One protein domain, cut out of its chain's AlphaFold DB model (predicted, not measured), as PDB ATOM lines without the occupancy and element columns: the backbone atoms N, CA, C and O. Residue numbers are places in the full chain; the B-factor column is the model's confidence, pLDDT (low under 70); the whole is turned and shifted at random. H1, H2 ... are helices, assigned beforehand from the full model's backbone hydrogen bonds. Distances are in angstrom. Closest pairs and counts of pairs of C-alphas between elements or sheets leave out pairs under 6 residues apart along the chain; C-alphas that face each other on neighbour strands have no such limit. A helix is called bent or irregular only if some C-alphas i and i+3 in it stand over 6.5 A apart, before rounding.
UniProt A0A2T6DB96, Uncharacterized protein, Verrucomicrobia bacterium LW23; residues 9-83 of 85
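This is residues 9 to 83 of the 85 residues of an uncharacterized protein of Verrucomicrobia bacterium LW23 (UniProt A0A2T6DB96). One long helix, H1, sticks out as an arm with residues 9 to 33, and its other end joins a small head in which the short helices H2, H3 and H4 curve round it. H2 folds back beside the end of H1, H3 turns across, and H4 packs on H1 near its kink. The printed part has 75 residues, with four named helices in the order H1, H2, H3, H4 and no named strand, and is all helix. It is only just extended, close to loose, with a radius of gyration of the C-alphas of 17.5 A and spans of 56 by 28 by 20 A.

Find C-alpha 9 at (19.644, 25.837, -56.922); from there H1 runs through residues 9 to 48, 56.7 A, to C-alpha 48 at (54.356, 23.731, -12.171). It has a kink of 35 degrees near residue 37, yet is neither bent nor irregular, but only just: C-alphas 36 and 39 are 6.4 A apart. Read on to H2, residues 52 to 58, 9.8 A, and H3, residues 60 to 68, 11.8 A. H4, residues 72 to 81, 14.5 A, ends at C-alpha 81 at (60.422, 33.011, -26.360).

Look first at residues 41 to 46 of H1, which alone touch H2; the closest C-alphas, of Val 45 and Arg 52, are 5.7 A apart. The two form a helical hairpin, opposite ways at a shallow tilt of 19 degrees. H3 is close to H1 but not clearly touching, about perpendicular at 78 degrees, with the closest C-alphas, of Val 35 and Ile 62, 7.5 A apart. H3 and H4 touch only at the corner, the closest C-alphas being those of Ala 66 and His 72, 4.2 A apart. H4 touches residues 38 to 39 of H1 alone, the closest C-alphas, of Gly 39 and Ala 79, 5.1 A apart, at a steep tilt of 68 degrees, only just short of perpendicular. H2 and H4 are apart. In H2, H3 and H4 every O i to N i+4 pair is within hydrogen-bond range; in H1, 34 of 36 are.

The C-alphas of Thr 9 and Gln 49 are the two farthest apart, 57.3 A. The three links are tight, and the printed part has no cut. Mean pLDDT of the printed part is 84.2; look for values under 70 at residues 9 to 15.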
ATOM      1  N   THR A   9      18.416  26.642 -56.836       61.19
ATOM      2  CA  THR A   9      19.644  25.837 -56.922       61.19
ATOM      3  C   THR A   9      20.915  26.666 -56.771       61.19
ATOM      4  O   THR A   9      21.938  26.125 -56.352       61.19
ATOM      5  N   VAL A  10      20.892  27.962 -57.090       61.34
ATOM      6  CA  VAL A  10      22.076  28.826 -56.961       61.34
ATOM      7  C   VAL A  10      22.276  29.239 -55.502       61.34
ATOM      8  O   VAL A  10      23.392  29.135 -54.994       61.34
ATOM      9  N   GLU A  11      21.204  29.613 -54.799       62.34
ATOM     10  CA  GLU A  11      21.271  29.972 -53.373       62.34
ATOM     11  C   GLU A  11      21.672  28.788 -52.482       62.34
ATOM     12  O   GLU A  11      22.494  28.940 -51.574       62.34
ATOM     13  N   PHE A  12      21.167  27.582 -52.771       62.53
ATOM     14  CA  PHE A  12      21.520  26.377 -52.016       62.53
ATOM     15  C   PHE A  12      23.016  26.024 -52.123       62.53
ATOM     16  O   PHE A  12      23.666  25.703 -51.122       62.53
ATOM     17  N   ASN A  13      23.591  26.130 -53.326       64.62
ATOM     18  CA  ASN A  13      25.014  25.868 -53.547       64.62
ATOM     19  C   ASN A  13      25.907  26.937 -52.903       64.62
ATOM     20  O   ASN A  13      26.956  26.600 -52.353       64.62
ATOM     21  N   LEU A  14      25.479  28.203 -52.919       69.06
ATOM     22  CA  LEU A  14      26.223  29.298 -52.299       69.06
ATOM     23  C   LEU A  14      26.286  29.139 -50.773       69.06
ATOM     24  O   LEU A  14      27.365  29.224 -50.189       69.06
ATOM     25  N   ASN A  15      25.156  28.834 -50.129       69.62
ATOM     26  CA  ASN A  15      25.110  28.616 -48.683       69.62
ATOM     27  C   ASN A  15      25.959  27.412 -48.267       69.62
ATOM     28  O   ASN A  15      26.753  27.509 -47.334       69.62
ATOM     29  N   THR A  16      25.871  26.303 -49.002       76.19
ATOM     30  CA  THR A  16      26.682  25.109 -48.728       76.19
ATOM     31  C   THR A  16      28.180  25.398 -48.872       76.19
ATOM     32  O   THR A  16      28.961  25.029 -47.996       76.19
ATOM     33  N   ALA A  17      28.592  26.121 -49.920       74.19
ATOM     34  CA  ALA A  17      29.985  26.526 -50.108       74.19
ATOM     35  C   ALA A  17      30.483  27.464 -48.993       74.19
ATOM     36  O   ALA A  17      31.599  27.291 -48.504       74.19
ATOM     37  N   ASN A  18      29.649  28.403 -48.535       82.31
ATOM     38  CA  ASN A  18      29.974  29.302 -47.426       82.31
ATOM     39  C   ASN A  18      30.144  28.546 -46.102       82.31
ATOM     40  O   ASN A  18      31.075  28.826 -45.347       82.31
ATOM     41  N   HIS A  19      29.291  27.554 -45.830       83.00
ATOM     42  CA  HIS A  19      29.428  26.705 -44.648       83.00
ATOM     43  C   HIS A  19      30.702  25.861 -44.698       83.00
ATOM     44  O   HIS A  19      31.418  25.789 -43.701       83.00
ATOM     45  N   LEU A  20      31.031  25.277 -45.853       86.44
ATOM     46  CA  LEU A  20      32.280  24.535 -46.028       86.44
ATOM     47  C   LEU A  20      33.502  25.443 -45.847       86.44
ATOM     48  O   LEU A  20      34.428  25.076 -45.127       86.44
ATOM     49  N   ALA A  21      33.487  26.648 -46.423       87.25
ATOM     50  CA  ALA A  21      34.554  27.630 -46.243       87.25
ATOM     51  C   ALA A  21      34.707  28.050 -44.771       87.25
ATOM     52  O   ALA A  21      35.827  28.131 -44.270       87.25
ATOM     53  N   ALA A  22      33.597  28.253 -44.057       89.62
ATOM     54  CA  ALA A  22      33.615  28.569 -42.632       89.62
ATOM     55  C   ALA A  22      34.187  27.413 -41.798       89.62
ATOM     56  O   ALA A  22      35.033  27.648 -40.938       89.62
ATOM     57  N   VAL A  23      33.782  26.168 -42.070       92.81
ATOM     58  CA  VAL A  23      34.312  24.976 -41.384       92.81
ATOM     59  C   VAL A  23      35.814  24.837 -41.623       92.81
ATOM     60  O   VAL A  23      36.567  24.658 -40.668       92.81
ATOM     61  N   VAL A  24      36.270  24.984 -42.870       93.25
ATOM     62  CA  VAL A  24      37.704  24.966 -43.197       93.25
ATOM     63  C   VAL A  24      38.438  26.096 -42.471       93.25
ATOM     64  O   VAL A  24      39.491  25.855 -41.886       93.25
ATOM     65  N   GLY A  25      37.864  27.300 -42.438       94.06
ATOM     66  CA  GLY A  25      38.419  28.435 -41.703       94.06
ATOM     67  C   GLY A  25      38.587  28.145 -40.211       94.06
ATOM     68  O   GLY A  25      39.656  28.400 -39.657       94.06
ATOM     69  N   TRP A  26      37.580  27.545 -39.573       95.69
ATOM     70  CA  TRP A  26      37.648  27.138 -38.168       95.69
ATOM     71  C   TRP A  26      38.695  26.056 -37.914       95.69
ATOM     72  O   TRP A  26      39.414  26.143 -36.922       95.69
ATOM     73  N   ILE A  27      38.823  25.072 -38.807       94.31
ATOM     74  CA  ILE A  27      39.853  24.031 -38.696       94.31
ATOM     75  C   ILE A  27      41.247  24.658 -38.775       94.31
ATOM     76  O   ILE A  27      42.095  24.378 -37.928       94.31
ATOM     77  N   VAL A  28      41.484  25.541 -39.748       93.94
ATOM     78  CA  VAL A  28      42.773  26.235 -39.887       93.94
ATOM     79  C   VAL A  28      43.059  27.106 -38.664       93.94
ATOM     80  O   VAL A  28      44.160  27.045 -38.118       93.94
ATOM     81  N   ALA A  29      42.075  27.868 -38.182       93.88
ATOM     82  CA  ALA A  29      42.224  28.682 -36.979       93.88
ATOM     83  C   ALA A  29      42.541  27.824 -35.743       93.88
ATOM     84  O   ALA A  29      43.440  28.167 -34.977       93.88
ATOM     85  N   ALA A  30      41.859  26.688 -35.574       93.19
ATOM     86  CA  ALA A  30      42.116  25.752 -34.484       93.19
ATOM     87  C   ALA A  30      43.530  25.158 -34.559       93.19
ATOM     88  O   ALA A  30      44.202  25.072 -33.534       93.19
ATOM     89  N   LEU A  31      44.015  24.810 -35.756       91.56
ATOM     90  CA  LEU A  31      45.384  24.321 -35.953       91.56
ATOM     91  C   LEU A  31      46.433  25.385 -35.614       91.56
ATOM     92  O   LEU A  31      47.420  25.081 -34.949       91.56
ATOM     93  N   ILE A  32      46.213  26.635 -36.030       91.38
ATOM     94  CA  ILE A  32      47.107  27.750 -35.692       91.38
ATOM     95  C   ILE A  32      47.128  27.956 -34.177       91.38
ATOM     96  O   ILE A  32      48.204  28.019 -33.586       91.38
ATOM     97  N   LEU A  33      45.955  28.010 -33.540       93.12
ATOM     98  CA  LEU A  33      45.835  28.149 -32.089       93.12
ATOM     99  C   LEU A  33      46.512  26.997 -31.346       93.12
ATOM    100  O   LEU A  33      47.179  27.248 -30.352       93.12
ATOM    101  N   TYR A  34      46.395  25.769 -31.849       90.44
ATOM    102  CA  TYR A  34      47.054  24.591 -31.291       90.44
ATOM    103  C   TYR A  34      48.587  24.694 -31.353       90.44
ATOM    104  O   TYR A  34      49.273  24.394 -30.378       90.44
ATOM    105  N   VAL A  35      49.149  25.174 -32.465       88.44
ATOM    106  CA  VAL A  35      50.601  25.400 -32.561       88.44
ATOM    107  C   VAL A  35      51.038  26.560 -31.660       88.44
ATOM    108  O   VAL A  35      52.058  26.458 -30.983       88.44
ATOM    109  N   LEU A  36      50.258  27.643 -31.596       89.12
ATOM    110  CA  LEU A  36      50.546  28.791 -30.728       89.12
ATOM    111  C   LEU A  36      50.341  28.489 -29.234       89.12
ATOM    112  O   LEU A  36      50.926  29.159 -28.389       89.12
ATOM    113  N   SER A  37      49.523  27.508 -28.864       91.12
ATOM    114  CA  SER A  37      49.351  27.134 -27.459       91.12
ATOM    115  C   SER A  37      50.489  26.255 -26.942       91.12
ATOM    116  O   SER A  37      50.672  26.174 -25.730       91.12
ATOM    117  N   PHE A  38      51.284  25.642 -27.827       87.62
ATOM    118  CA  PHE A  38      52.423  24.796 -27.455       87.62
ATOM    119  C   PHE A  38      53.390  25.505 -26.497       87.62
ATOM    120  O   PHE A  38      53.700  24.984 -25.431       87.62
ATOM    121  N   GLY A  39      53.810  26.723 -26.843       86.19
ATOM    122  CA  GLY A  39      54.760  27.515 -26.059       86.19
ATOM    123  C   GLY A  39      54.299  27.777 -24.620       86.19
ATOM    124  O   GLY A  39      54.947  27.304 -23.686       86.19
ATOM    125  N   PRO A  40      53.168  28.474 -24.398       88.88
ATOM    126  CA  PRO A  40      52.702  28.763 -23.046       88.88
ATOM    127  C   PRO A  40      52.344  27.496 -22.259       88.88
ATOM    128  O   PRO A  40      52.598  27.454 -21.058       88.88
ATOM    129  N   VAL A  41      51.790  26.456 -22.899       89.06
ATOM    130  CA  VAL A  41      51.422  25.216 -22.191       89.06
ATOM    131  C   VAL A  41      52.656  24.460 -21.710       89.06
ATOM    132  O   VAL A  41      52.679  24.042 -20.555       89.06
ATOM    133  N   ILE A  42      53.693  24.317 -22.537       85.38
ATOM    134  CA  ILE A  42      54.930  23.647 -22.115       85.38
ATOM    135  C   ILE A  42      55.659  24.467 -21.042       85.38
ATOM    136  O   ILE A  42      56.100  23.891 -20.050       85.38
ATOM    137  N   ALA A  43      55.692  25.797 -21.161       86.31
ATOM    138  CA  ALA A  43      56.270  26.662 -20.130       86.31
ATOM    139  C   ALA A  43      55.533  26.541 -18.780       86.31
ATOM    140  O   ALA A  43      56.160  26.456 -17.724       86.31
ATOM    141  N   LEU A  44      54.196  26.479 -18.800       88.25
ATOM    142  CA  LEU A  44      53.372  26.238 -17.610       88.25
ATOM    143  C   LEU A  44      53.667  24.872 -16.984       88.25
ATOM    144  O   LEU A  44      53.855  24.766 -15.774       88.25
ATOM    145  N   VAL A  45      53.723  23.829 -17.806       88.44
ATOM    146  CA  VAL A  45      54.032  22.461 -17.378       88.44
ATOM    147  C   VAL A  45      55.415  22.374 -16.736       88.44
ATOM    148  O   VAL A  45      55.565  21.733 -15.697       88.44
ATOM    149  N   GLU A  46      56.415  23.035 -17.316       84.38
ATOM    150  CA  GLU A  46      57.771  23.089 -16.770       84.38
ATOM    151  C   GLU A  46      57.806  23.838 -15.431       84.38
ATOM    152  O   GLU A  46      58.443  23.380 -14.480       84.38
ATOM    153  N   HIS A  47      57.057  24.940 -15.323       86.00
ATOM    154  CA  HIS A  47      57.003  25.747 -14.107       86.00
ATOM    155  C   HIS A  47      56.288  25.049 -12.942       86.00
ATOM    156  O   HIS A  47      56.759  25.103 -11.807       86.00
ATOM    157  N   TYR A  48      55.159  24.387 -13.207       87.25
ATOM    158  CA  TYR A  48      54.356  23.731 -12.171       87.25
ATOM    159  C   TYR A  48      54.730  22.260 -11.944       87.25
ATOM    160  O   TYR A  48      54.277  21.673 -10.966       87.25
ATOM    161  N   GLN A  49      55.539  21.658 -12.824       81.38
ATOM    162  CA  GLN A  49      55.887  20.227 -12.837       81.38
ATOM    163  C   GLN A  49      54.680  19.271 -12.825       81.38
ATOM    164  O   GLN A  49      54.791  18.103 -12.455       81.38
ATOM    165  N   VAL A  50      53.514  19.749 -13.264       83.12
ATOM    166  CA  VAL A  50      52.284  18.959 -13.368       83.12
ATOM    167  C   VAL A  50      51.965  18.750 -14.837       83.12
ATOM    168  O   VAL A  50      52.075  19.667 -15.644       83.12
ATOM    169  N   GLY A  51      51.515  17.547 -15.190       82.75
ATOM    170  CA  GLY A  51      50.911  17.329 -16.501       82.75
ATOM    171  C   GLY A  51      51.905  17.121 -17.647       82.75
ATOM    172  O   GLY A  51      51.501  17.183 -18.807       82.75
ATOM    173  N   ARG A  52      53.197  16.917 -17.350       83.75
ATOM    174  CA  ARG A  52      54.259  16.847 -18.366       83.75
ATOM    175  C   ARG A  52      54.031  15.755 -19.390       83.75
ATOM    176  O   ARG A  52      54.046  16.028 -20.583       83.75
ATOM    177  N   GLU A  53      53.759  14.550 -18.917       87.56
ATOM    178  CA  GLU A  53      53.504  13.406 -19.785       87.56
ATOM    179  C   GLU A  53      52.274  13.654 -20.675       87.56
ATOM    180  O   GLU A  53      52.317  13.435 -21.882       87.56
ATOM    181  N   GLN A  54      51.196  14.211 -20.115       89.31
ATOM    182  CA  GLN A  54      49.979  14.521 -20.866       89.31
ATOM    183  C   GLN A  54      50.223  15.593 -21.935       89.31
ATOM    184  O   GLN A  54      49.719  15.469 -23.050       89.31
ATOM    185  N   ALA A  55      50.999  16.631 -21.615       86.50
ATOM    186  CA  ALA A  55      51.346  17.685 -22.559       86.50
ATOM    187  C   ALA A  55      52.277  17.176 -23.669       86.50
ATOM    188  O   ALA A  55      52.051  17.489 -24.838       86.50
ATOM    189  N   GLU A  56      53.274  16.351 -23.336       86.75
ATOM    190  CA  GLU A  56      54.162  15.719 -24.317       86.75
ATOM    191  C   GLU A  56      53.385  14.798 -25.268       86.75
ATOM    192  O   GLU A  56      53.602  14.863 -26.477       86.75
ATOM    193  N   TYR A  57      52.425  14.010 -24.768       90.25
ATOM    194  CA  TYR A  57      51.553  13.200 -25.624       90.25
ATOM    195  C   TYR A  57      50.623  14.048 -26.491       90.25
ATOM    196  O   TYR A  57      50.488  13.777 -27.685       90.25
ATOM    197  N   PHE A  58      49.990  15.077 -25.919       91.56
ATOM    198  CA  PHE A  58      49.067  15.937 -26.658       91.56
ATOM    199  C   PHE A  58      49.783  16.668 -27.795       91.56
ATOM    200  O   PHE A  58      49.280  16.691 -28.913       91.56
ATOM    201  N   TYR A  59      50.991  17.176 -27.537       89.94
ATOM    202  CA  TYR A  59      51.817  17.881 -28.516       89.94
ATOM    203  C   TYR A  59      52.835  16.997 -29.244       89.94
ATOM    204  O   TYR A  59      53.678  17.515 -29.983       89.94
ATOM    205  N   ALA A  60      52.733  15.670 -29.122       90.12
ATOM    206  CA  ALA A  60      53.627  14.722 -29.782       90.12
ATOM    207  C   ALA A  60      53.790  14.976 -31.292       90.12
ATOM    208  O   ALA A  60      54.922  14.897 -31.770       90.12
ATOM    209  N   PRO A  61      52.745  15.355 -32.063       88.88
ATOM    210  CA  PRO A  61      52.918  15.683 -33.477       88.88
ATOM    211  C   PRO A  61      53.848  16.880 -33.717       88.88
ATOM    212  O   PRO A  61      54.637  16.861 -34.659       88.88
ATOM    213  N   ILE A  62      53.786  17.906 -32.861       85.94
ATOM    214  CA  ILE A  62      54.646  19.095 -32.964       85.94
ATOM    215  C   ILE A  62      56.079  18.727 -32.591       85.94
ATOM    216  O   ILE A  62      57.005  19.082 -33.313       85.94
ATOM    217  N   ILE A  63      56.260  17.974 -31.504       85.31
ATOM    218  CA  ILE A  63      57.578  17.511 -31.049       85.31
ATOM    219  C   ILE A  63      58.222  16.623 -32.122       85.31
ATOM    220  O   ILE A  63      59.384  16.805 -32.486       85.31
ATOM    221  N   TRP A  64      57.449  15.704 -32.699       88.00
ATOM    222  CA  TRP A  64      57.900  14.863 -33.801       88.00
ATOM    223  C   TRP A  64      58.288  15.697 -35.025       88.00
ATOM    224  O   TRP A  64      59.358  15.471 -35.592       88.00
ATOM    225  N   ALA A  65      57.466  16.681 -35.409       85.31
ATOM    226  CA  ALA A  65      57.767  17.574 -36.525       85.31
ATOM    227  C   ALA A  65      59.039  18.393 -36.262       85.31
ATOM    228  O   ALA A  65      59.872  18.531 -37.157       85.31
ATOM    229  N   ALA A  66      59.242  18.861 -35.030       82.69
ATOM    230  CA  ALA A  66      60.453  19.560 -34.617       82.69
ATOM    231  C   ALA A  66      61.708  18.682 -34.701       82.69
ATOM    232  O   ALA A  66      62.789  19.203 -34.947       82.69
ATOM    233  N   HIS A  67      61.596  17.369 -34.494       83.81
ATOM    234  CA  HIS A  67      62.746  16.458 -34.539       83.81
ATOM    235  C   HIS A  67      63.023  15.876 -35.932       83.81
ATOM    236  O   HIS A  67      64.174  15.596 -36.253       83.81
ATOM    237  N   ASN A  68      61.992  15.685 -36.762       85.94
ATOM    238  CA  ASN A  68      62.111  14.975 -38.045       85.94
ATOM    239  C   ASN A  68      62.106  15.897 -39.268       85.94
ATOM    240  O   ASN A  68      62.287  15.430 -40.392       85.94
ATOM    241  N   THR A  69      61.894  17.200 -39.082       82.50
ATOM    242  CA  THR A  69      61.878  18.171 -40.182       82.50
ATOM    243  C   THR A  69      62.837  19.327 -39.911       82.50
ATOM    244  O   THR A  69      63.274  19.552 -38.782       82.50
ATOM    245  N   SER A  70      63.129  20.127 -40.939       77.81
ATOM    246  CA  SER A  70      63.897  21.373 -40.796       77.81
ATOM    247  C   SER A  70      63.201  22.434 -39.923       77.81
ATOM    248  O   SER A  70      63.778  23.492 -39.676       77.81
ATOM    249  N   MET A  71      61.995  22.156 -39.408       76.44
ATOM    250  CA  MET A  71      61.275  23.011 -38.461       76.44
ATOM    251  C   MET A  71      61.823  22.954 -37.028       76.44
ATOM    252  O   MET A  71      61.290  23.640 -36.158       76.44
ATOM    253  N   HIS A  72      62.900  22.208 -36.770       77.06
ATOM    254  CA  HIS A  72      63.565  22.201 -35.466       77.06
ATOM    255  C   HIS A  72      63.865  23.617 -34.949       77.06
ATOM    256  O   HIS A  72      63.423  24.005 -33.870       77.06
ATOM    257  N   TYR A  73      64.561  24.420 -35.758       79.81
ATOM    258  CA  TYR A  73      64.991  25.762 -35.372       79.81
ATOM    259  C   TYR A  73      63.831  26.719 -35.047       79.81
ATOM    260  O   TYR A  73      63.859  27.313 -33.970       79.81
ATOM    261  N   PRO A  74      62.795  26.885 -35.898       83.50
ATOM    262  CA  PRO A  74      61.688  27.786 -35.581       83.50
ATOM    263  C   PRO A  74      60.881  27.334 -34.362       83.50
ATOM    264  O   PRO A  74      60.432  28.188 -33.604       83.50
ATOM    265  N   ILE A  75      60.721  26.024 -34.138       80.19
ATOM    266  CA  ILE A  75      59.978  25.514 -32.977       80.19
ATOM    267  C   ILE A  75      60.771  25.737 -31.687       80.19
ATOM    268  O   ILE A  75      60.200  26.210 -30.706       80.19
ATOM    269  N   VAL A  76      62.082  25.480 -31.690       79.69
ATOM    270  CA  VAL A  76      62.955  25.754 -30.536       79.69
ATOM    271  C   VAL A  76      63.063  27.255 -30.266       79.69
ATOM    272  O   VAL A  76      62.972  27.675 -29.118       79.69
ATOM    273  N   TRP A  77      63.190  28.084 -31.306       85.31
ATOM    274  CA  TRP A  77      63.177  29.541 -31.163       85.31
ATOM    275  C   TRP A  77      61.858  30.035 -30.559       85.31
ATOM    276  O   TRP A  77      61.860  30.845 -29.633       85.31
ATOM    277  N   TYR A  78      60.734  29.498 -31.042       84.25
ATOM    278  CA  TYR A  78      59.413  29.808 -30.514       84.25
ATOM    279  C   TYR A  78      59.267  29.384 -29.050       84.25
ATOM    280  O   TYR A  78      58.838  30.190 -28.230       84.25
ATOM    281  N   ALA A  79      59.680  28.164 -28.702       81.25
ATOM    282  CA  ALA A  79      59.689  27.680 -27.322       81.25
ATOM    283  C   ALA A  79      60.581  28.554 -26.419       81.25
ATOM    284  O   ALA A  79      60.177  28.926 -25.316       81.25
ATOM    285  N   GLY A  80      61.742  28.979 -26.925       82.69
ATOM    286  CA  GLY A  80      62.667  29.869 -26.227       82.69
ATOM    287  C   GLY A  80      62.075  31.241 -25.889       82.69
ATOM    288  O   GLY A  80      62.408  31.796 -24.841       82.69
ATOM    289  N   MET A  81      61.146  31.772 -26.699       86.25
ATOM    290  CA  MET A  81      60.422  33.011 -26.360       86.25
ATOM    291  C   MET A  81      59.564  32.874 -25.095       86.25
ATOM    292  O   MET A  81      59.300  33.871 -24.426       86.25
ATOM    293  N   TRP A  82      59.157  31.652 -24.753       83.06
ATOM    294  CA  TRP A  82      58.376  31.347 -23.554       83.06
ATOM    295  C   TRP A  82      59.240  30.919 -22.362       83.06
ATOM    296  O   TRP A  82      58.704  30.552 -21.321       83.06
ATOM    297  N   GLY A  83      60.569  30.995 -22.486       75.12
ATOM    298  CA  GLY A  83      61.503  30.655 -21.411       75.12
ATOM    299  C   GLY A  83      61.814  29.163 -21.277       75.12
ATOM    300  O   GLY A  83      62.520  28.797 -20.342       75.12
TER     301      GLY A  83